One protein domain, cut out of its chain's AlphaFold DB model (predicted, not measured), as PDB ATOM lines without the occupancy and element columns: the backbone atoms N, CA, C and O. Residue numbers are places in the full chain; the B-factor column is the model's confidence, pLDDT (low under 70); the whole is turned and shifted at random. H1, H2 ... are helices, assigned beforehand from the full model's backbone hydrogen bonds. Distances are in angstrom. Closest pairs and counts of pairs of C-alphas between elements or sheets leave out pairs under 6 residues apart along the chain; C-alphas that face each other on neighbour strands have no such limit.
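This is residues 2 to 113 and 124 to 166 of the 191 residues of an uncharacterized protein of Candidatus Dojkabacteria bacterium (UniProt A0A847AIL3). Five helices that run roughly along one another form a bundle in an almost closed loop, in the order H1, H2, H4, H5, H6, where H1 and H6 come close at the open side. The long H3 packs on H4 from outside this loop, and residues 51 to 56, between H2 and H3 and into H3, stick out at one end. The printed part has 155 residues with six named helices, H1 to H6 in chain order, and no named strand; the class is all helix. The whole is compact, with a radius of gyration of the C-alphas of 16.7 A and spans of 50 by 40 by 23 A.

Begin with the longest helix, H2, residues 21 to 49. It touches H4, residues 89 to 110, where the closest C-alphas, of Phe 39 and Ser 105, are 5.0 A apart; they run the same way at a shallow tilt of 28 degrees. H4 is the hub, touching three helices. H3, residues 55 to 82, forms a hairpin with it: the closest C-alphas are those of Leu 65 and Met 104, 6.8 A apart, at a shallow tilt of 14 degrees. H5, residues 124 to 138, touches H4 at Leu 128 and Leu 106, whose C-alphas are the closest at 5.9 A; they run opposite ways. H5 and H6, residues 147 to 166, form a hairpin; the closest C-alphas, of Ser 127 and Gly 160, are 4.0 A apart. On H2, look at residues 26 to 34, which alone touch H1, residues 2 to 15, through its residues 9 to 13 alone; this hairpin has its closest C-alphas at Gln 13 and Ser 30, 6.7 A apart. H1 and H6 are close but not clearly touching, the closest C-alphas, of Gly 10 and Gln 161, being 7.4 A apart. H2 and H3 are apart. Every O i to N i+4 pair is within hydrogen-bond range in H1, H3, H4 and H5, against 23 of 25 in H2 and 15 of 16 in H6.

Find C-alpha 21 at (56.363, 24.054, -13.953); from there H2 runs 43.5 A to C-alpha 49 at (20.828, 47.266, -4.531). H3 measures 40.8 A, H4 31.4 A and H6 30.0 A, ending at C-alpha 166 at (25.981, 28.900, -20.237). H1 and H5 measure 20.6 and 20.9 A.

The two C-alphas farthest apart, of Thr 20 and Asn 54, are 51.5 A apart. Residues 114 to 123 are not printed; C-alphas 113 and 124 are 12.6 A apart across this cut, in the link from H4 to H5. Of the links printed whole, none is long. The mean pLDDT of the printed part is 71.1; look for values under 70 at residues 2 to 29, 46 to 58, 79 to 90 and 140 to 148, among others.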
ATOM      1  N   TRP A   2      32.035  42.336 -19.352       42.72
ATOM      2  CA  TRP A   2      32.624  41.303 -18.470       42.72
ATOM      3  C   TRP A   2      32.823  39.919 -19.124       42.72
ATOM      4  O   TRP A   2      33.782  39.222 -18.804       42.72
ATOM      5  N   GLY A   3      31.964  39.537 -20.075       43.72
ATOM      6  CA  GLY A   3      31.998  38.207 -20.697       43.72
ATOM      7  C   GLY A   3      33.288  37.880 -21.459       43.72
ATOM      8  O   GLY A   3      33.749  36.753 -21.373       43.72
ATOM      9  N   ILE A   4      33.904  38.857 -22.135       49.59
ATOM     10  CA  ILE A   4      35.083  38.627 -22.995       49.59
ATOM     11  C   ILE A   4      36.342  38.365 -22.155       49.59
ATOM     12  O   ILE A   4      37.122  37.467 -22.466       49.59
ATOM     13  N   GLY A   5      36.515  39.105 -21.053       51.66
ATOM     14  CA  GLY A   5      37.623  38.886 -20.117       51.66
ATOM     15  C   GLY A   5      37.527  37.528 -19.420       51.66
ATOM     16  O   GLY A   5      38.523  36.828 -19.278       51.66
ATOM     17  N   LEU A   6      36.312  37.109 -19.067       55.50
ATOM     18  CA  LEU A   6      36.054  35.821 -18.425       55.50
ATOM     19  C   LEU A   6      36.228  34.626 -19.369       55.50
ATOM     20  O   LEU A   6      36.765  33.600 -18.952       55.50
ATOM     21  N   THR A   7      35.847  34.757 -20.643       56.78
ATOM     22  CA  THR A   7      36.131  33.722 -21.649       56.78
ATOM     23  C   THR A   7      37.626  33.601 -21.926       56.78
ATOM     24  O   THR A   7      38.119  32.489 -22.064       56.78
ATOM     25  N   LEU A   8      38.367  34.717 -21.932       57.41
ATOM     26  CA  LEU A   8      39.830  34.710 -22.062       57.41
ATOM     27  C   LEU A   8      40.508  34.010 -20.882       57.41
ATOM     28  O   LEU A   8      41.393  33.190 -21.100       57.41
ATOM     29  N   VAL A   9      40.054  34.265 -19.649       59.25
ATOM     30  CA  VAL A   9      40.539  33.566 -18.445       59.25
ATOM     31  C   VAL A   9      40.225  32.068 -18.514       59.25
ATOM     32  O   VAL A   9      41.098  31.254 -18.216       59.25
ATOM     33  N   GLY A  10      39.024  31.691 -18.968       57.91
ATOM     34  CA  GLY A  10      38.649  30.289 -19.177       57.91
ATOM     35  C   GLY A  10      39.503  29.586 -20.240       57.91
ATOM     36  O   GLY A  10      39.944  28.459 -20.029       57.91
ATOM     37  N   ILE A  11      39.813  30.263 -21.351       60.31
ATOM     38  CA  ILE A  11      40.684  29.732 -22.414       60.31
ATOM     39  C   ILE A  11      42.130  29.591 -21.914       60.31
ATOM     40  O   ILE A  11      42.749  28.551 -22.130       60.31
ATOM     41  N   LEU A  12      42.652  30.584 -21.182       58.41
ATOM     42  CA  LEU A  12      43.990  30.518 -20.579       58.41
ATOM     43  C   LEU A  12      44.118  29.332 -19.607       58.41
ATOM     44  O   LEU A  12      45.160  28.681 -19.544       58.41
ATOM     45  N   GLN A  13      43.042  29.020 -18.878       57.00
ATOM     46  CA  GLN A  13      42.971  27.888 -17.953       57.00
ATOM     47  C   GLN A  13      42.985  26.533 -18.664       57.00
ATOM     48  O   GLN A  13      43.665  25.619 -18.200       57.00
ATOM     49  N   ILE A  14      42.281  26.411 -19.795       58.81
ATOM     50  CA  ILE A  14      42.284  25.188 -20.614       58.81
ATOM     51  C   ILE A  14      43.681  24.937 -21.197       58.81
ATOM     52  O   ILE A  14      44.150  23.803 -21.217       58.81
ATOM     53  N   VAL A  15      44.383  25.993 -21.616       54.88
ATOM     54  CA  VAL A  15      45.755  25.887 -22.140       54.88
ATOM     55  C   VAL A  15      46.759  25.536 -21.032       54.88
ATOM     56  O   VAL A  15      47.676  24.747 -21.257       54.88
ATOM     57  N   SER A  16      46.548  26.033 -19.807       52.09
ATOM     58  CA  SER A  16      47.403  25.745 -18.645       52.09
ATOM     59  C   SER A  16      47.313  24.298 -18.125       52.09
ATOM     60  O   SER A  16      48.113  23.922 -17.267       52.09
ATOM     61  N   LEU A  17      46.374  23.480 -18.625       54.00
ATOM     62  CA  LEU A  17      46.252  22.053 -18.284       54.00
ATOM     63  C   LEU A  17      47.372  21.178 -18.872       54.00
ATOM     64  O   LEU A  17      47.551  20.044 -18.427       54.00
ATOM     65  N   LYS A  18      48.164  21.688 -19.826       50.62
ATOM     66  CA  LYS A  18      49.388  21.014 -20.288       50.62
ATOM     67  C   LYS A  18      50.550  21.342 -19.345       50.62
ATOM     68  O   LYS A  18      51.166  22.402 -19.414       50.62
ATOM     69  N   VAL A  19      50.798  20.410 -18.428       51.72
ATOM     70  CA  VAL A  19      51.757  20.481 -17.318       51.72
ATOM     71  C   VAL A  19      53.178  20.831 -17.786       51.72
ATOM     72  O   VAL A  19      53.883  20.021 -18.377       51.72
ATOM     73  N   THR A  20      53.611  22.041 -17.437       46.22
ATOM     74  CA  THR A  20      55.012  22.461 -17.240       46.22
ATOM     75  C   THR A  20      55.084  23.172 -15.879       46.22
ATOM     76  O   THR A  20      54.039  23.530 -15.335       46.22
ATOM     77  N   SER A  21      56.262  23.387 -15.276       46.75
ATOM     78  CA  SER A  21      56.363  24.054 -13.953       46.75
ATOM     79  C   SER A  21      55.692  25.441 -13.932       46.75
ATOM     80  O   SER A  21      55.088  25.829 -12.931       46.75
ATOM     81  N   ILE A  22      55.686  26.116 -15.085       50.38
ATOM     82  CA  ILE A  22      54.974  27.364 -15.387       50.38
ATOM     83  C   ILE A  22      53.443  27.187 -15.320       50.38
ATOM     84  O   ILE A  22      52.723  28.076 -14.875       50.38
ATOM     85  N   GLY A  23      52.925  26.011 -15.677       52.47
ATOM     86  CA  GLY A  23      51.505  25.671 -15.575       52.47
ATOM     87  C   GLY A  23      50.983  25.638 -14.137       52.47
ATOM     88  O   GLY A  23      49.820  25.950 -13.917       52.47
ATOM     89  N   SER A  24      51.818  25.338 -13.135       58.03
ATOM     90  CA  SER A  24      51.380  25.289 -11.727       58.03
ATOM     91  C   SER A  24      51.103  26.678 -11.128       58.03
ATOM     92  O   SER A  24      50.113  26.866 -10.414       58.03
ATOM     93  N   SER A  25      51.927  27.673 -11.468       61.62
ATOM     94  CA  SER A  25      51.756  29.063 -11.035       61.62
ATOM     95  C   SER A  25      50.634  29.761 -11.805       61.62
ATOM     96  O   SER A  25      49.812  30.441 -11.190       61.62
ATOM     97  N   ILE A  26      50.529  29.525 -13.120       67.19
ATOM     98  CA  ILE A  26      49.400  29.997 -13.939       67.19
ATOM     99  C   ILE A  26      48.086  29.404 -13.420       67.19
ATOM    100  O   ILE A  26      47.088  30.116 -13.274       67.19
ATOM    101  N   TYR A  27      48.090  28.121 -13.063       67.69
ATOM    102  CA  TYR A  27      46.920  27.452 -12.515       67.69
ATOM    103  C   TYR A  27      46.458  28.068 -11.191       67.69
ATOM    104  O   TYR A  27      45.275  28.390 -11.060       67.69
ATOM    105  N   LEU A  28      47.367  28.299 -10.238       68.94
ATOM    106  CA  LEU A  28      47.061  28.992  -8.979       68.94
ATOM    107  C   LEU A  28      46.579  30.430  -9.209       68.94
ATOM    108  O   LEU A  28      45.541  30.820  -8.674       68.94
ATOM    109  N   GLY A  29      47.273  31.196 -10.054       68.19
ATOM    110  CA  GLY A  29      46.900  32.576 -10.376       68.19
ATOM    111  C   GLY A  29      45.503  32.676 -10.986       68.19
ATOM    112  O   GLY A  29      44.709  33.533 -10.604       68.19
ATOM    113  N   SER A  30      45.152  31.737 -11.863       70.19
ATOM    114  CA  SER A  30      43.834  31.699 -12.492       70.19
ATOM    115  C   SER A  30      42.694  31.436 -11.495       70.19
ATOM    116  O   SER A  30      41.603  31.977 -11.660       70.19
ATOM    117  N   ARG A  31      42.939  30.647 -10.436       75.12
ATOM    118  CA  ARG A  31      41.963  30.385  -9.361       75.12
ATOM    119  C   ARG A  31      41.681  31.641  -8.556       75.12
ATOM    120  O   ARG A  31      40.523  31.991  -8.336       75.12
ATOM    121  N   ILE A  32      42.755  32.326  -8.166       77.25
ATOM    122  CA  ILE A  32      42.686  33.591  -7.436       77.25
ATOM    123  C   ILE A  32      41.913  34.605  -8.276       77.25
ATOM    124  O   ILE A  32      40.920  35.156  -7.809       77.25
ATOM    125  N   LEU A  33      42.288  34.768  -9.544       76.31
ATOM    126  CA  LEU A  33      41.648  35.712 -10.451       76.31
ATOM    127  C   LEU A  33      40.148  35.413 -10.621       76.31
ATOM    128  O   LEU A  33      39.330  36.322 -10.496       76.31
ATOM    129  N   LEU A  34      39.768  34.147 -10.824       78.81
ATOM    130  CA  LEU A  34      38.361  33.755 -10.951       78.81
ATOM    131  C   LEU A  34      37.567  34.072  -9.673       78.81
ATOM    132  O   LEU A  34      36.490  34.661  -9.749       78.81
ATOM    133  N   SER A  35      38.119  33.742  -8.500       81.62
ATOM    134  CA  SER A  35      37.478  34.026  -7.208       81.62
ATOM    135  C   SER A  35      37.292  35.527  -6.962       81.62
ATOM    136  O   SER A  35      36.227  35.948  -6.512       81.62
ATOM    137  N   VAL A  36      38.275  36.343  -7.352       76.12
ATOM    138  CA  VAL A  36      38.196  37.806  -7.285       76.12
ATOM    139  C   VAL A  36      37.128  38.336  -8.240       76.12
ATOM    140  O   VAL A  36      36.371  39.221  -7.851       76.12
ATOM    141  N   ILE A  37      37.008  37.796  -9.458       79.31
ATOM    142  CA  ILE A  37      35.954  38.225 -10.392       79.31
ATOM    143  C   ILE A  37      34.566  37.938  -9.819       79.31
ATOM    144  O   ILE A  37      33.719  38.829  -9.844       79.31
ATOM    145  N   PHE A  38      34.325  36.733  -9.298       80.62
ATOM    146  CA  PHE A  38      33.036  36.400  -8.688       80.62
ATOM    147  C   PHE A  38      32.731  37.308  -7.493       80.62
ATOM    148  O   PHE A  38      31.652  37.899  -7.421       80.62
ATOM    149  N   PHE A  39      33.721  37.519  -6.627       78.00
ATOM    150  CA  PHE A  39      33.593  38.424  -5.493       78.00
ATOM    151  C   PHE A  39      33.275  39.867  -5.920       78.00
ATOM    152  O   PHE A  39      32.362  40.487  -5.374       78.00
ATOM    153  N   LEU A  40      33.972  40.400  -6.928       75.50
ATOM    154  CA  LEU A  40      33.716  41.738  -7.468       75.50
ATOM    155  C   LEU A  40      32.351  41.832  -8.151       75.50
ATOM    156  O   LEU A  40      31.657  42.831  -7.976       75.50
ATOM    157  N   HIS A  41      31.953  40.808  -8.911       79.88
ATOM    158  CA  HIS A  41      30.634  40.735  -9.535       79.88
ATOM    159  C   HIS A  41      29.536  40.879  -8.480       79.88
ATOM    160  O   HIS A  41      28.666  41.745  -8.606       79.88
ATOM    161  N   TRP A  42      29.626  40.086  -7.413       80.19
ATOM    162  CA  TRP A  42      28.698  40.158  -6.298       80.19
ATOM    163  C   TRP A  42      28.756  41.527  -5.589       80.19
ATOM    164  O   TRP A  42      27.734  42.203  -5.463       80.19
ATOM    165  N   SER A  43      29.948  41.995  -5.204       74.31
ATOM    166  CA  SER A  43      30.142  43.268  -4.491       74.31
ATOM    167  C   SER A  43      29.609  44.480  -5.269       74.31
ATOM    168  O   SER A  43      29.039  45.402  -4.684       74.31
ATOM    169  N   LEU A  44      29.789  44.510  -6.593       73.94
ATOM    170  CA  LEU A  44      29.278  45.586  -7.447       73.94
ATOM    171  C   LEU A  44      27.758  45.516  -7.611       73.94
ATOM    172  O   LEU A  44      27.103  46.557  -7.709       73.94
ATOM    173  N   LYS A  45      27.197  44.304  -7.662       72.38
ATOM    174  CA  LYS A  45      25.750  44.089  -7.743       72.38
ATOM    175  C   LYS A  45      25.058  44.515  -6.450       72.38
ATOM    176  O   LYS A  45      24.009  45.154  -6.517       72.38
ATOM    177  N   GLU A  46      25.689  44.265  -5.305       67.81
ATOM    178  CA  GLU A  46      25.198  44.709  -4.000       67.81
ATOM    179  C   GLU A  46      25.140  46.233  -3.887       67.81
ATOM    180  O   GLU A  46      24.092  46.785  -3.559       67.81
ATOM    181  N   LYS A  47      26.212  46.933  -4.285       62.06
ATOM    182  CA  LYS A  47      26.272  48.404  -4.230       62.06
ATOM    183  C   LYS A  47      25.138  49.087  -5.008       62.06
ATOM    184  O   LYS A  47      24.738  50.199  -4.679       62.06
ATOM    185  N   LYS A  48      24.613  48.438  -6.053       62.94
ATOM    186  CA  LYS A  48      23.459  48.936  -6.825       62.94
ATOM    187  C   LYS A  48      22.115  48.673  -6.136       62.94
ATOM    188  O   LYS A  48      21.137  49.342  -6.463       62.94
ATOM    189  N   ARG A  49      22.047  47.698  -5.226       59.72
ATOM    190  CA  ARG A  49      20.828  47.266  -4.531       59.72
ATOM    191  C   ARG A  49      20.620  47.983  -3.196       59.72
ATOM    192  O   ARG A  49      19.467  48.250  -2.866       59.72
ATOM    193  N   ASP A  50      21.696  48.369  -2.505       56.53
ATOM    194  CA  ASP A  50      21.673  49.103  -1.220       56.53
ATOM    195  C   ASP A  50      20.842  50.405  -1.255       56.53
ATOM    196  O   ASP A  50      20.458  50.943  -0.224       56.53
ATOM    197  N   GLN A  51      20.476  50.911  -2.437       55.12
ATOM    198  CA  GLN A  51      19.544  52.036  -2.571       55.12
ATOM    199  C   GLN A  51      18.060  51.680  -2.331       55.12
ATOM    200  O   GLN A  51      17.226  52.583  -2.333       55.12
ATOM    201  N   LYS A  52      17.691  50.398  -2.165       53.81
ATOM    202  CA  LYS A  52      16.278  49.954  -2.125       53.81
ATOM    203  C   LYS A  52      15.914  48.918  -1.045       53.81
ATOM    204  O   LYS A  52      14.751  48.517  -1.005       53.81
ATOM    205  N   VAL A  53      16.844  48.446  -0.208       59.88
ATOM    206  CA  VAL A  53      16.606  47.284   0.681       59.88
ATOM    207  C   VAL A  53      16.314  47.693   2.131       59.88
ATOM    208  O   VAL A  53      16.653  48.772   2.604       59.88
ATOM    209  N   ASN A  54      15.588  46.819   2.829       61.72
ATOM    210  CA  ASN A  54      15.112  46.992   4.195       61.72
ATOM    211  C   ASN A  54      16.260  46.755   5.204       61.72
ATOM    212  O   ASN A  54      16.881  45.689   5.187       61.72
ATOM    213  N   LYS A  55      16.497  47.692   6.139       63.19
ATOM    214  CA  LYS A  55      17.647  47.695   7.081       63.19
ATOM    215  C   LYS A  55      17.877  46.375   7.845       63.19
ATOM    216  O   LYS A  55      19.005  46.070   8.211       63.19
ATOM    217  N   LYS A  56      16.830  45.579   8.104       62.69
ATOM    218  CA  LYS A  56      16.933  44.305   8.849       62.69
ATOM    219  C   LYS A  56      17.602  43.177   8.047       62.69
ATOM    220  O   LYS A  56      18.361  42.406   8.629       62.69
ATOM    221  N   GLU A  57      17.353  43.082   6.738       66.50
ATOM    222  CA  GLU A  57      17.998  42.064   5.886       66.50
ATOM    223  C   GLU A  57      19.486  42.388   5.666       66.50
ATOM    224  O   GLU A  57      20.319  41.482   5.656       66.50
ATOM    225  N   GLU A  58      19.840  43.675   5.580       68.19
ATOM    226  CA  GLU A  58      21.235  44.121   5.466       68.19
ATOM    227  C   GLU A  58      22.067  43.778   6.707       68.19
ATOM    228  O   GLU A  58      23.205  43.322   6.583       68.19
ATOM    229  N   VAL A  59      21.503  43.951   7.909       70.44
ATOM    230  CA  VAL A  59      22.188  43.600   9.164       70.44
ATOM    231  C   VAL A  59      22.426  42.093   9.244       70.44
ATOM    232  O   VAL A  59      23.552  41.680   9.507       70.44
ATOM    233  N   ALA A  60      21.418  41.266   8.944       71.12
ATOM    234  CA  ALA A  60      21.571  39.807   8.945       71.12
ATOM    235  C   ALA A  60      22.647  39.339   7.949       71.12
ATOM    236  O   ALA A  60      23.477  38.488   8.273       71.12
ATOM    237  N   LYS A  61      22.685  39.950   6.759       67.94
ATOM    238  CA  LYS A  61      23.696  39.666   5.739       67.94
ATOM    239  C   LYS A  61      25.101  40.069   6.186       67.94
ATOM    240  O   LYS A  61      26.025  39.272   6.042       67.94
ATOM    241  N   ARG A  62      25.272  41.271   6.753       72.81
ATOM    242  CA  ARG A  62      26.571  41.727   7.286       72.81
ATOM    243  C   ARG A  62      27.056  40.829   8.418       72.81
ATOM    244  O   ARG A  62      28.222  40.455   8.415       72.81
ATOM    245  N   VAL A  63      26.169  40.443   9.335       75.69
ATOM    246  CA  VAL A  63      26.498  39.535  10.445       75.69
ATOM    247  C   VAL A  63      26.963  38.180   9.919       75.69
ATOM    248  O   VAL A  63      28.001  37.692  10.354       75.69
ATOM    249  N   LEU A  64      26.260  37.596   8.944       74.44
ATOM    250  CA  LEU A  64      26.670  36.326   8.343       74.44
ATOM    251  C   LEU A  64      28.021  36.440   7.618       74.44
ATOM    252  O   LEU A  64      28.845  35.535   7.706       74.44
ATOM    253  N   LEU A  65      28.277  37.554   6.931       73.69
ATOM    254  CA  LEU A  65      29.535  37.771   6.216       73.69
ATOM    255  C   LEU A  65      30.716  37.922   7.183       73.69
ATOM    256  O   LEU A  65      31.759  37.300   6.987       73.69
ATOM    257  N   VAL A  66      30.516  38.677   8.268       75.88
ATOM    258  CA  VAL A  66      31.475  38.775   9.374       75.88
ATOM    259  C   VAL A  66      31.688  37.407  10.015       75.88
ATOM    260  O   VAL A  66      32.828  37.041  10.272       75.88
ATOM    261  N   PHE A  67      30.632  36.616  10.210       75.19
ATOM    262  CA  PHE A  67      30.735  35.260  10.750       75.19
ATOM    263  C   PHE A  67      31.556  34.327   9.846       75.19
ATOM    264  O   PHE A  67      32.439  33.626  10.334       75.19
ATOM    265  N   VAL A  68      31.340  34.370   8.524       74.12
ATOM    266  CA  VAL A  68      32.147  33.620   7.543       74.12
ATOM    267  C   VAL A  68      33.612  34.079   7.566       74.12
ATOM    268  O   VAL A  68      34.505  33.232   7.541       74.12
ATOM    269  N   MET A  69      33.880  35.388   7.684       75.50
ATOM    270  CA  MET A  69      35.247  35.900   7.881       75.50
ATOM    271  C   MET A  69      35.875  35.365   9.165       75.50
ATOM    272  O   MET A  69      37.024  34.939   9.148       75.50
ATOM    273  N   LEU A  70      35.136  35.381  10.274       77.00
ATOM    274  CA  LEU A  70      35.629  34.968  11.586       77.00
ATOM    275  C   LEU A  70      35.965  33.475  11.613       77.00
ATOM    276  O   LEU A  70      37.045  33.102  12.069       77.00
ATOM    277  N   LEU A  71      35.090  32.634  11.053       75.75
ATOM    278  CA  LEU A  71      35.360  31.209  10.854       75.75
ATOM    279  C   LEU A  71      36.617  30.991  10.011       75.75
ATOM    280  O   LEU A  71      37.438  30.135  10.337       75.75
ATOM    281  N   PHE A  72      36.798  31.785   8.957       72.19
ATOM    282  CA  PHE A  72      37.961  31.673   8.090       72.19
ATOM    283  C   PHE A  72      39.263  32.117   8.770       72.19
ATOM    284  O   PHE A  72      40.269  31.416   8.680       72.19
ATOM    285  N   PHE A  73      39.257  33.237   9.497       74.69
ATOM    286  CA  PHE A  73      40.416  33.671  10.280       74.69
ATOM    287  C   PHE A  73      40.753  32.677  11.389       74.69
ATOM    288  O   PHE A  73      41.926  32.377  11.590       74.69
ATOM    289  N   SER A  74      39.745  32.112  12.060       73.69
ATOM    290  CA  SER A  74      39.937  31.053  13.053       73.69
ATOM    291  C   SER A  74      40.563  29.804  12.425       73.69
ATOM    292  O   SER A  74      41.539  29.273  12.954       73.69
ATOM    293  N   PHE A  75      40.080  29.393  11.249       72.56
ATOM    294  CA  PHE A  75      40.655  28.297  10.474       72.56
ATOM    295  C   PHE A  75      42.115  28.584  10.089       72.56
ATOM    296  O   PHE A  75      42.999  27.786  10.397       72.56
ATOM    297  N   LEU A  76      42.408  29.743   9.491       72.62
ATOM    298  CA  LEU A  76      43.779  30.122   9.135       72.62
ATOM    299  C   LEU A  76      44.698  30.193  10.354       72.62
ATOM    300  O   LEU A  76      45.840  29.753  10.263       72.62
ATOM    301  N   PHE A  77      44.219  30.719  11.481       73.69
ATOM    302  CA  PHE A  77      44.992  30.821  12.715       73.69
ATOM    303  C   PHE A  77      45.314  29.435  13.285       73.69
ATOM    304  O   PHE A  77      46.477  29.137  13.557       73.69
ATOM    305  N   PHE A  78      44.311  28.556  13.371       70.38
ATOM    306  CA  PHE A  78      44.477  27.175  13.826       70.38
ATOM    307  C   PHE A  78      45.483  26.403  12.965       70.38
ATOM    308  O   PHE A  78      46.343  25.687  13.484       70.38
ATOM    309  N   PHE A  79      45.416  26.571  11.641       65.38
ATOM    310  CA  PHE A  79      46.337  25.901  10.728       65.38
ATOM    311  C   PHE A  79      47.727  26.540  10.691       65.38
ATOM    312  O   PHE A  79      48.700  25.795  10.652       65.38
ATOM    313  N   SER A  80      47.843  27.869  10.782       66.44
ATOM    314  CA  SER A  80      49.139  28.567  10.856       66.44
ATOM    315  C   SER A  80      49.912  28.185  12.115       66.44
ATOM    316  O   SER A  80      51.115  27.943  12.048       66.44
ATOM    317  N   TRP A  81      49.216  28.045  13.250       65.31
ATOM    318  CA  TRP A  81      49.813  27.562  14.498       65.31
ATOM    319  C   TRP A  81      50.400  26.150  14.351       65.31
ATOM    320  O   TRP A  81      51.428  25.823  14.939       65.31
ATOM    321  N   ARG A  82      49.774  25.307  13.520       60.66
ATOM    322  CA  ARG A  82      50.167  23.907  13.303       60.66
ATOM    323  C   ARG A  82      51.170  23.713  12.155       60.66
ATOM    324  O   ARG A  82      51.789  22.655  12.073       60.66
ATOM    325  N   SER A  83      51.333  24.690  11.258       53.88
ATOM    326  CA  SER A  83      52.037  24.517   9.976       53.88
ATOM    327  C   SER A  83      53.437  25.124   9.898       53.88
ATOM    328  O   SER A  83      54.011  25.122   8.806       53.88
ATOM    329  N   ILE A  84      54.012  25.588  11.014       55.72
ATOM    330  CA  ILE A  84      55.403  26.088  11.084       55.72
ATOM    331  C   ILE A  84      56.417  25.076  10.484       55.72
ATOM    332  O   ILE A  84      57.515  25.455  10.095       55.72
ATOM    333  N   PHE A  85      56.026  23.808  10.296       52.56
ATOM    334  CA  PHE A  85      56.878  22.718   9.813       52.56
ATOM    335  C   PHE A  85      56.579  22.148   8.404       52.56
ATOM    336  O   PHE A  85      57.178  21.135   8.043       52.56
ATOM    337  N   VAL A  86      55.693  22.726   7.574       57.56
ATOM    338  CA  VAL A  86      55.231  22.040   6.335       57.56
ATOM    339  C   VAL A  86      55.597  22.770   5.028       57.56
ATOM    340  O   VAL A  86      55.125  23.874   4.755       57.56
ATOM    341  N   ARG A  87      56.370  22.107   4.145       57.09
ATOM    342  CA  ARG A  87      56.559  22.523   2.734       57.09
ATOM    343  C   ARG A  87      55.206  22.564   2.013       57.09
ATOM    344  O   ARG A  87      54.468  21.584   2.041       57.09
ATOM    345  N   GLY A  88      54.903  23.676   1.340       64.25
ATOM    346  CA  GLY A  88      53.630  23.880   0.629       64.25
ATOM    347  C   GLY A  88      52.588  24.712   1.388       64.25
ATOM    348  O   GLY A  88      51.452  24.826   0.934       64.25
ATOM    349  N   PHE A  89      52.969  25.335   2.509       69.88
ATOM    350  CA  PHE A  89      52.100  26.229   3.281       69.88
ATOM    351  C   PHE A  89      51.529  27.404   2.463       69.88
ATOM    352  O   PHE A  89      50.382  27.796   2.658       69.88
ATOM    353  N   SER A  90      52.276  27.922   1.484       69.56
ATOM    354  CA  SER A  90      51.785  28.975   0.585       69.56
ATOM    355  C   SER A  90      50.566  28.527  -0.224       69.56
ATOM    356  O   SER A  90      49.562  29.233  -0.262       69.56
ATOM    357  N   VAL A  91      50.607  27.327  -0.814       71.62
ATOM    358  CA  VAL A  91      49.486  26.750  -1.577       71.62
ATOM    359  C   VAL A  91      48.257  26.589  -0.684       71.62
ATOM    360  O   VAL A  91      47.147  26.894  -1.109       71.62
ATOM    361  N   PHE A  92      48.461  26.186   0.571       74.12
ATOM    362  CA  PHE A  92      47.396  26.071   1.563       74.12
ATOM    363  C   PHE A  92      46.708  27.414   1.850       74.12
ATOM    364  O   PHE A  92      45.481  27.496   1.796       74.12
ATOM    365  N   ILE A  93      47.486  28.475   2.098       76.44
ATOM    366  CA  ILE A  93      46.945  29.822   2.335       76.44
ATOM    367  C   ILE A  93      46.170  30.313   1.110       76.44
ATOM    368  O   ILE A  93      45.037  30.776   1.248       76.44
ATOM    369  N   PHE A  94      46.747  30.190  -0.089       77.19
ATOM    370  CA  PHE A  94      46.102  30.662  -1.316       77.19
ATOM    371  C   PHE A  94      44.802  29.913  -1.614       77.19
ATOM    372  O   PHE A  94      43.795  30.557  -1.906       77.19
ATOM    373  N   SER A  95      44.784  28.584  -1.478       78.12
ATOM    374  CA  SER A  95      43.554  27.794  -1.611       78.12
ATOM    375  C   SER A  95      42.507  28.167  -0.564       78.12
ATOM    376  O   SER A  95      41.324  28.261  -0.886       78.12
ATOM    377  N   GLY A  96      42.931  28.461   0.669       79.88
ATOM    378  CA  GLY A  96      42.047  29.003   1.696       79.88
ATOM    379  C   GLY A  96      41.408  30.325   1.262       79.88
ATOM    380  O   GLY A  96      40.187  30.461   1.303       79.88
ATOM    381  N   ILE A  97      42.212  31.290   0.807       82.00
ATOM    382  CA  ILE A  97      41.716  32.611   0.382       82.00
ATOM    383  C   ILE A  97      40.724  32.473  -0.781       82.00
ATOM    384  O   ILE A  97      39.673  33.114  -0.771       82.00
ATOM    385  N   VAL A  98      41.025  31.612  -1.760       85.25
ATOM    386  CA  VAL A  98      40.123  31.310  -2.884       85.25
ATOM    387  C   VAL A  98      38.789  30.766  -2.375       85.25
ATOM    388  O   VAL A  98      37.732  31.260  -2.772       85.25
ATOM    389  N   LEU A  99      38.823  29.791  -1.463       85.81
ATOM    390  CA  LEU A  99      37.623  29.208  -0.870       85.81
ATOM    391  C   LEU A  99      36.798  30.257  -0.105       85.81
ATOM    392  O   LEU A  99      35.571  30.267  -0.215       85.81
ATOM    393  N   MET A 100      37.459  31.171   0.616       84.75
ATOM    394  CA  MET A 100      36.800  32.277   1.318       84.75
ATOM    395  C   MET A 100      36.066  33.199   0.342       84.75
ATOM    396  O   MET A 100      34.877  33.459   0.524       84.75
ATOM    397  N   LEU A 101      36.753  33.668  -0.705       83.56
ATOM    398  CA  LEU A 101      36.179  34.577  -1.702       83.56
ATOM    399  C   LEU A 101      34.983  33.946  -2.425       83.56
ATOM    400  O   LEU A 101      33.945  34.593  -2.586       83.56
ATOM    401  N   LEU A 102      35.096  32.671  -2.808       86.56
ATOM    402  CA  LEU A 102      34.003  31.937  -3.445       86.56
ATOM    403  C   LEU A 102      32.813  31.748  -2.496       86.56
ATOM    404  O   LEU A 102      31.673  31.964  -2.901       86.56
ATOM    405  N   SER A 103      33.065  31.405  -1.229       84.31
ATOM    406  CA  SER A 103      32.008  31.219  -0.226       84.31
ATOM    407  C   SER A 103      31.276  32.527   0.075       84.31
ATOM    408  O   SER A 103      30.049  32.545   0.142       84.31
ATOM    409  N   MET A 104      32.008  33.640   0.188       82.25
ATOM    410  CA  MET A 104      31.412  34.971   0.328       82.25
ATOM    411  C   MET A 104      30.559  35.345  -0.875       82.25
ATOM    412  O   MET A 104      29.445  35.828  -0.692       82.25
ATOM    413  N   SER A 105      31.060  35.106  -2.092       84.88
ATOM    414  CA  SER A 105      30.293  35.362  -3.312       84.88
ATOM    415  C   SER A 105      29.023  34.515  -3.349       84.88
ATOM    416  O   SER A 105      27.965  35.037  -3.683       84.88
ATOM    417  N   LEU A 106      29.102  33.235  -2.963       86.44
ATOM    418  CA  LEU A 106      27.949  32.337  -2.938       86.44
ATOM    419  C   LEU A 106      26.897  32.842  -1.958       86.44
ATOM    420  O   LEU A 106      25.768  33.104  -2.359       86.44
ATOM    421  N   VAL A 107      27.279  33.026  -0.693       83.62
ATOM    422  CA  VAL A 107      26.398  33.571   0.344       83.62
ATOM    423  C   VAL A 107      25.796  34.889  -0.140       83.62
ATOM    424  O   VAL A 107      24.582  35.077  -0.129       83.62
ATOM    425  N   GLY A 108      26.640  35.775  -0.647       79.19
ATOM    426  CA  GLY A 108      26.257  37.059  -1.190       79.19
ATOM    427  C   GLY A 108      25.167  36.992  -2.263       79.19
ATOM    428  O   GLY A 108      24.166  37.707  -2.148       79.19
ATOM    429  N   ASP A 109      25.351  36.136  -3.269       79.56
ATOM    430  CA  ASP A 109      24.412  35.931  -4.375       79.56
ATOM    431  C   ASP A 109      23.135  35.207  -3.924       79.56
ATOM    432  O   ASP A 109      22.042  35.527  -4.398       79.56
ATOM    433  N   MET A 110      23.231  34.310  -2.937       80.38
ATOM    434  CA  MET A 110      22.072  33.652  -2.330       80.38
ATOM    435  C   MET A 110      21.090  34.666  -1.709       80.38
ATOM    436  O   MET A 110      19.873  34.568  -1.905       80.38
ATOM    437  N   PHE A 111      21.598  35.697  -1.025       73.00
ATOM    438  CA  PHE A 111      20.772  36.753  -0.415       73.00
ATOM    439  C   PHE A 111      20.139  37.724  -1.423       73.00
ATOM    440  O   PHE A 111      19.225  38.478  -1.070       73.00
ATOM    441  N   LEU A 112      20.564  37.705  -2.689       69.06
ATOM    442  CA  LEU A 112      19.947  38.537  -3.721       69.06
ATOM    443  C   LEU A 112      18.546  38.041  -4.122       69.06
ATOM    444  O   LEU A 112      17.799  38.803  -4.727       69.06
ATOM    445  N   LYS A 113      18.141  36.820  -3.729       63.31
ATOM    446  CA  LYS A 113      16.799  36.234  -3.967       63.31
ATOM    447  C   LYS A 113      16.352  36.209  -5.452       63.31
ATOM    448  O   LYS A 113      15.195  35.931  -5.748       63.31
ATOM    449  N   VAL A 124      25.283  31.738 -12.078       85.19
ATOM    450  CA  VAL A 124      26.358  32.200 -11.187       85.19
ATOM    451  C   VAL A 124      26.404  31.365  -9.903       85.19
ATOM    452  O   VAL A 124      27.459  30.826  -9.579       85.19
ATOM    453  N   ILE A 125      25.268  31.179  -9.221       87.06
ATOM    454  CA  ILE A 125      25.182  30.364  -7.995       87.06
ATOM    455  C   ILE A 125      25.575  28.908  -8.275       87.06
ATOM    456  O   ILE A 125      26.386  28.338  -7.548       87.06
ATOM    457  N   PHE A 126      25.055  28.324  -9.359       88.75
ATOM    458  CA  PHE A 126      25.422  26.977  -9.801       88.75
ATOM    459  C   PHE A 126      26.940  26.846  -9.988       88.75
ATOM    460  O   PHE A 126      27.561  25.917  -9.476       88.75
ATOM    461  N   SER A 127      27.552  27.820 -10.664       89.06
ATOM    462  CA  SER A 127      28.996  27.834 -10.911       89.06
ATOM    463  C   SER A 127      29.797  27.928  -9.615       89.06
ATOM    464  O   SER A 127      30.772  27.203  -9.439       89.06
ATOM    465  N   LEU A 128      29.367  28.790  -8.690       88.56
ATOM    466  CA  LEU A 128      30.020  28.991  -7.398       88.56
ATOM    467  C   LEU A 128      30.042  27.716  -6.553       88.56
ATOM    468  O   LEU A 128      31.082  27.397  -5.983       88.56
ATOM    469  N   ILE A 129      28.947  26.951  -6.526       91.12
ATOM    470  CA  ILE A 129      28.881  25.675  -5.795       91.12
ATOM    471  C   ILE A 129      29.943  24.702  -6.320       91.12
ATOM    472  O   ILE A 129      30.752  24.184  -5.552       91.12
ATOM    473  N   PHE A 130      29.997  24.500  -7.636       90.44
ATOM    474  CA  PHE A 130      30.958  23.587  -8.259       90.44
ATOM    475  C   PHE A 130      32.417  24.056  -8.126       90.44
ATOM    476  O   PHE A 130      33.329  23.231  -8.009       90.44
ATOM    477  N   LEU A 131      32.659  25.369  -8.090       87.62
ATOM    478  CA  LEU A 131      33.989  25.928  -7.835       87.62
ATOM    479  C   LEU A 131      34.428  25.743  -6.376       87.62
ATOM    480  O   LEU A 131      35.588  25.410  -6.138       87.62
ATOM    481  N   ILE A 132      33.516  25.889  -5.412       89.25
ATOM    482  CA  ILE A 132      33.786  25.612  -3.992       89.25
ATOM    483  C   ILE A 132      34.114  24.131  -3.798       89.25
ATOM    484  O   ILE A 132      35.134  23.805  -3.194       89.25
ATOM    485  N   VAL A 133      33.307  23.232  -4.373       88.00
ATOM    486  CA  VAL A 133      33.552  21.782  -4.323       88.00
ATOM    487  C   VAL A 133      34.905  21.428  -4.954       88.00
ATOM    488  O   VAL A 133      35.673  20.654  -4.383       88.00
ATOM    489  N   SER A 134      35.254  22.058  -6.082       86.81
ATOM    490  CA  SER A 134      36.571  21.898  -6.711       86.81
ATOM    491  C   SER A 134      37.715  22.286  -5.769       86.81
ATOM    492  O   SER A 134      38.717  21.569  -5.693       86.81
ATOM    493  N   GLU A 135      37.581  23.397  -5.043       85.19
ATOM    494  CA  GLU A 135      38.625  23.883  -4.138       85.19
ATOM    495  C   GLU A 135      38.744  23.015  -2.872       85.19
ATOM    496  O   GLU A 135      39.860  22.762  -2.418       85.19
ATOM    497  N   ILE A 136      37.630  22.466  -2.369       84.75
ATOM    498  CA  ILE A 136      37.634  21.474  -1.281       84.75
ATOM    499  C   ILE A 136      38.413  20.225  -1.705       84.75
ATOM    500  O   ILE A 136      39.301  19.779  -0.984       84.75
ATOM    501  N   PHE A 137      38.150  19.675  -2.892       81.44
ATOM    502  CA  PHE A 137      38.874  18.490  -3.368       81.44
ATOM    503  C   PHE A 137      40.348  18.758  -3.683       81.44
ATOM    504  O   PHE A 137      41.175  17.854  -3.596       81.44
ATOM    505  N   PHE A 138      40.704  20.002  -4.013       76.19
ATOM    506  CA  PHE A 138      42.099  20.383  -4.228       76.19
ATOM    507  C   PHE A 138      42.884  20.578  -2.926       76.19
ATOM    508  O   PHE A 138      44.114  20.656  -2.958       76.19
ATOM    509  N   PHE A 139      42.200  20.694  -1.785       74.31
ATOM    510  CA  PHE A 139      42.835  21.103  -0.545       74.31
ATOM    511  C   PHE A 139      43.961  20.126  -0.155       74.31
ATOM    512  O   PHE A 139      43.709  18.921  -0.050       74.31
ATOM    513  N   PRO A 140      45.198  20.602   0.103       66.81
ATOM    514  CA  PRO A 140      46.360  19.722   0.272       66.81
ATOM    515  C   PRO A 140      46.227  18.670   1.382       66.81
ATOM    516  O   PRO A 140      46.855  17.619   1.313       66.81
ATOM    517  N   ILE A 141      45.417  18.941   2.411       66.12
ATOM    518  CA  ILE A 141      45.158  18.000   3.513       66.12
ATOM    519  C   ILE A 141      44.326  16.807   3.038       66.12
ATOM    520  O   ILE A 141      44.583  15.681   3.452       66.12
ATOM    521  N   LEU A 142      43.352  17.053   2.163       63.28
ATOM    522  CA  LEU A 142      42.445  16.036   1.637       63.28
ATOM    523  C   LEU A 142      43.113  15.246   0.503       63.28
ATOM    524  O   LEU A 142      42.956  14.033   0.410       63.28
ATOM    525  N   ASN A 143      43.937  15.915  -0.306       63.66
ATOM    526  CA  ASN A 143      44.568  15.339  -1.494       63.66
ATOM    527  C   ASN A 143      45.845  14.511  -1.210       63.66
ATOM    528  O   ASN A 143      46.458  13.989  -2.135       63.66
ATOM    529  N   LYS A 144      46.287  14.378   0.051       58.53
ATOM    530  CA  LYS A 144      47.538  13.662   0.389       58.53
ATOM    531  C   LYS A 144      47.489  12.146   0.151       58.53
ATOM    532  O   LYS A 144      48.547  11.559  -0.041       58.53
ATOM    533  N   ASN A 145      46.301  11.535   0.148       53.75
ATOM    534  CA  ASN A 145      46.144  10.072   0.169       53.75
ATOM    535  C   ASN A 145      45.260   9.492  -0.953       53.75
ATOM    536  O   ASN A 145      45.107   8.277  -1.022       53.75
ATOM    537  N   LEU A 146      44.658  10.314  -1.816       53.47
ATOM    538  CA  LEU A 146      43.632   9.868  -2.767       53.47
ATOM    539  C   LEU A 146      43.903  10.464  -4.150       53.47
ATOM    540  O   LEU A 146      43.509  11.595  -4.430       53.47
ATOM    541  N   LEU A 147      44.547   9.680  -5.021       55.50
ATOM    542  CA  LEU A 147      44.774  10.010  -6.438       55.50
ATOM    543  C   LEU A 147      43.483  10.482  -7.147       55.50
ATOM    544  O   LEU A 147      43.540  11.362  -8.005       55.50
ATOM    545  N   ASP A 148      42.316   9.998  -6.710       62.66
ATOM    546  CA  ASP A 148      41.006  10.334  -7.283       62.66
ATOM    547  C   ASP A 148      40.476  11.736  -6.941       62.66
ATOM    548  O   ASP A 148      39.731  12.321  -7.732       62.66
ATOM    549  N   LEU A 149      40.872  12.331  -5.808       72.69
ATOM    550  CA  LEU A 149      40.363  13.653  -5.403       72.69
ATOM    551  C   LEU A 149      40.845  14.765  -6.338       72.69
ATOM    552  O   LEU A 149      40.118  15.725  -6.604       72.69
ATOM    553  N   SER A 150      42.042  14.612  -6.903       69.75
ATOM    554  CA  SER A 150      42.579  15.545  -7.894       69.75
ATOM    555  C   SER A 150      41.745  15.571  -9.188       69.75
ATOM    556  O   SER A 150      41.420  16.650  -9.694       69.75
ATOM    557  N   ASN A 151      41.307  14.401  -9.665       76.19
ATOM    558  CA  ASN A 151      40.452  14.260 -10.845       76.19
ATOM    559  C   ASN A 151      39.034  14.783 -10.583       76.19
ATOM    560  O   ASN A 151      38.464  15.479 -11.424       76.19
ATOM    561  N   LEU A 152      38.484  14.528  -9.393       79.56
ATOM    562  CA  LEU A 152      37.190  15.077  -8.972       79.56
ATOM    563  C   LEU A 152      37.225  16.605  -8.841       79.56
ATOM    564  O   LEU A 152      36.281  17.282  -9.252       79.56
ATOM    565  N   SER A 153      38.325  17.170  -8.328       82.19
ATOM    566  CA  SER A 153      38.542  18.621  -8.288       82.19
ATOM    567  C   SER A 153      38.490  19.231  -9.688       82.19
ATOM    568  O   SER A 153      37.841  20.265  -9.896       82.19
ATOM    569  N   LEU A 154      39.141  18.575 -10.651       80.00
ATOM    570  CA  LEU A 154      39.173  18.997 -12.045       80.00
ATOM    571  C   LEU A 154      37.790  18.903 -12.700       80.00
ATOM    572  O   LEU A 154      37.341  19.862 -13.326       80.00
ATOM    573  N   LEU A 155      37.083  17.793 -12.496       82.50
ATOM    574  CA  LEU A 155      35.744  17.586 -13.039       82.50
ATOM    575  C   LEU A 155      34.742  18.606 -12.480       82.50
ATOM    576  O   LEU A 155      34.015  19.249 -13.237       82.50
ATOM    577  N   SER A 156      34.754  18.817 -11.161       85.88
ATOM    578  CA  SER A 156      33.905  19.816 -10.505       85.88
ATOM    579  C   SER A 156      34.169  21.216 -11.059       85.88
ATOM    580  O   SER A 156      33.242  21.982 -11.314       85.88
ATOM    581  N   ARG A 157      35.436  21.545 -11.328       84.44
ATOM    582  CA  ARG A 157      35.801  22.825 -11.939       84.44
ATOM    583  C   ARG A 157      35.228  22.992 -13.337       84.44
ATOM    584  O   ARG A 157      34.710  24.066 -13.639       84.44
ATOM    585  N   LEU A 158      35.319  21.952 -14.165       83.94
ATOM    586  CA  LEU A 158      34.779  21.975 -15.521       83.94
ATOM    587  C   LEU A 158      33.273  22.238 -15.498       83.94
ATOM    588  O   LEU A 158      32.807  23.121 -16.212       83.94
ATOM    589  N   PHE A 159      32.524  21.564 -14.622       86.62
ATOM    590  CA  PHE A 159      31.090  21.827 -14.463       86.62
ATOM    591  C   PHE A 159      30.799  23.267 -14.027       86.62
ATOM    592  O   PHE A 159      29.907  23.904 -14.591       86.62
ATOM    593  N   GLY A 160      31.582  23.813 -13.091       85.94
ATOM    594  CA  GLY A 160      31.452  25.211 -12.677       85.94
ATOM    595  C   GLY A 160      31.719  26.197 -13.818       85.94
ATOM    596  O   GLY A 160      30.961  27.143 -14.018       85.94
ATOM    597  N   GLN A 161      32.758  25.956 -14.621       84.19
ATOM    598  CA  GLN A 161      33.106  26.798 -15.769       84.19
ATOM    599  C   GLN A 161      32.076  26.703 -16.904       84.19
ATOM    600  O   GLN A 161      31.704  27.728 -17.476       84.19
ATOM    601  N   ILE A 162      31.584  25.497 -17.213       86.12
ATOM    602  CA  ILE A 162      30.534  25.277 -18.218       86.12
ATOM    603  C   ILE A 162      29.246  25.976 -17.787       86.12
ATOM    604  O   ILE A 162      28.666  26.723 -18.575       86.12
ATOM    605  N   GLY A 163      28.825  25.788 -16.533       85.44
ATOM    606  CA  GLY A 163      27.648  26.459 -15.983       85.44
ATOM    607  C   GLY A 163      27.749  27.978 -16.102       85.44
ATOM    608  O   GLY A 163      26.799  28.638 -16.526       85.44
ATOM    609  N   PHE A 164      28.933  28.528 -15.831       84.62
ATOM    610  CA  PHE A 164      29.167  29.961 -15.947       84.62
ATOM    611  C   PHE A 164      29.060  30.439 -17.396       84.62
ATOM    612  O   PHE A 164      28.387  31.433 -17.678       84.62
ATOM    613  N   LEU A 165      29.679  29.709 -18.328       84.44
ATOM    614  CA  LEU A 165      29.637  30.010 -19.756       84.44
ATOM    615  C   LEU A 165      28.196  30.004 -20.287       84.44
ATOM    616  O   LEU A 165      27.789  30.934 -20.985       84.44
ATOM    617  N   VAL A 166      27.410  28.992 -19.906       86.50
ATOM    618  CA  VAL A 166      25.981  28.900 -20.237       86.50
ATOM    619  C   VAL A 166      25.224  30.107 -19.685       86.50
ATOM    620  O   VAL A 166      24.439  30.725 -20.407       86.50
TER     621      VAL A 166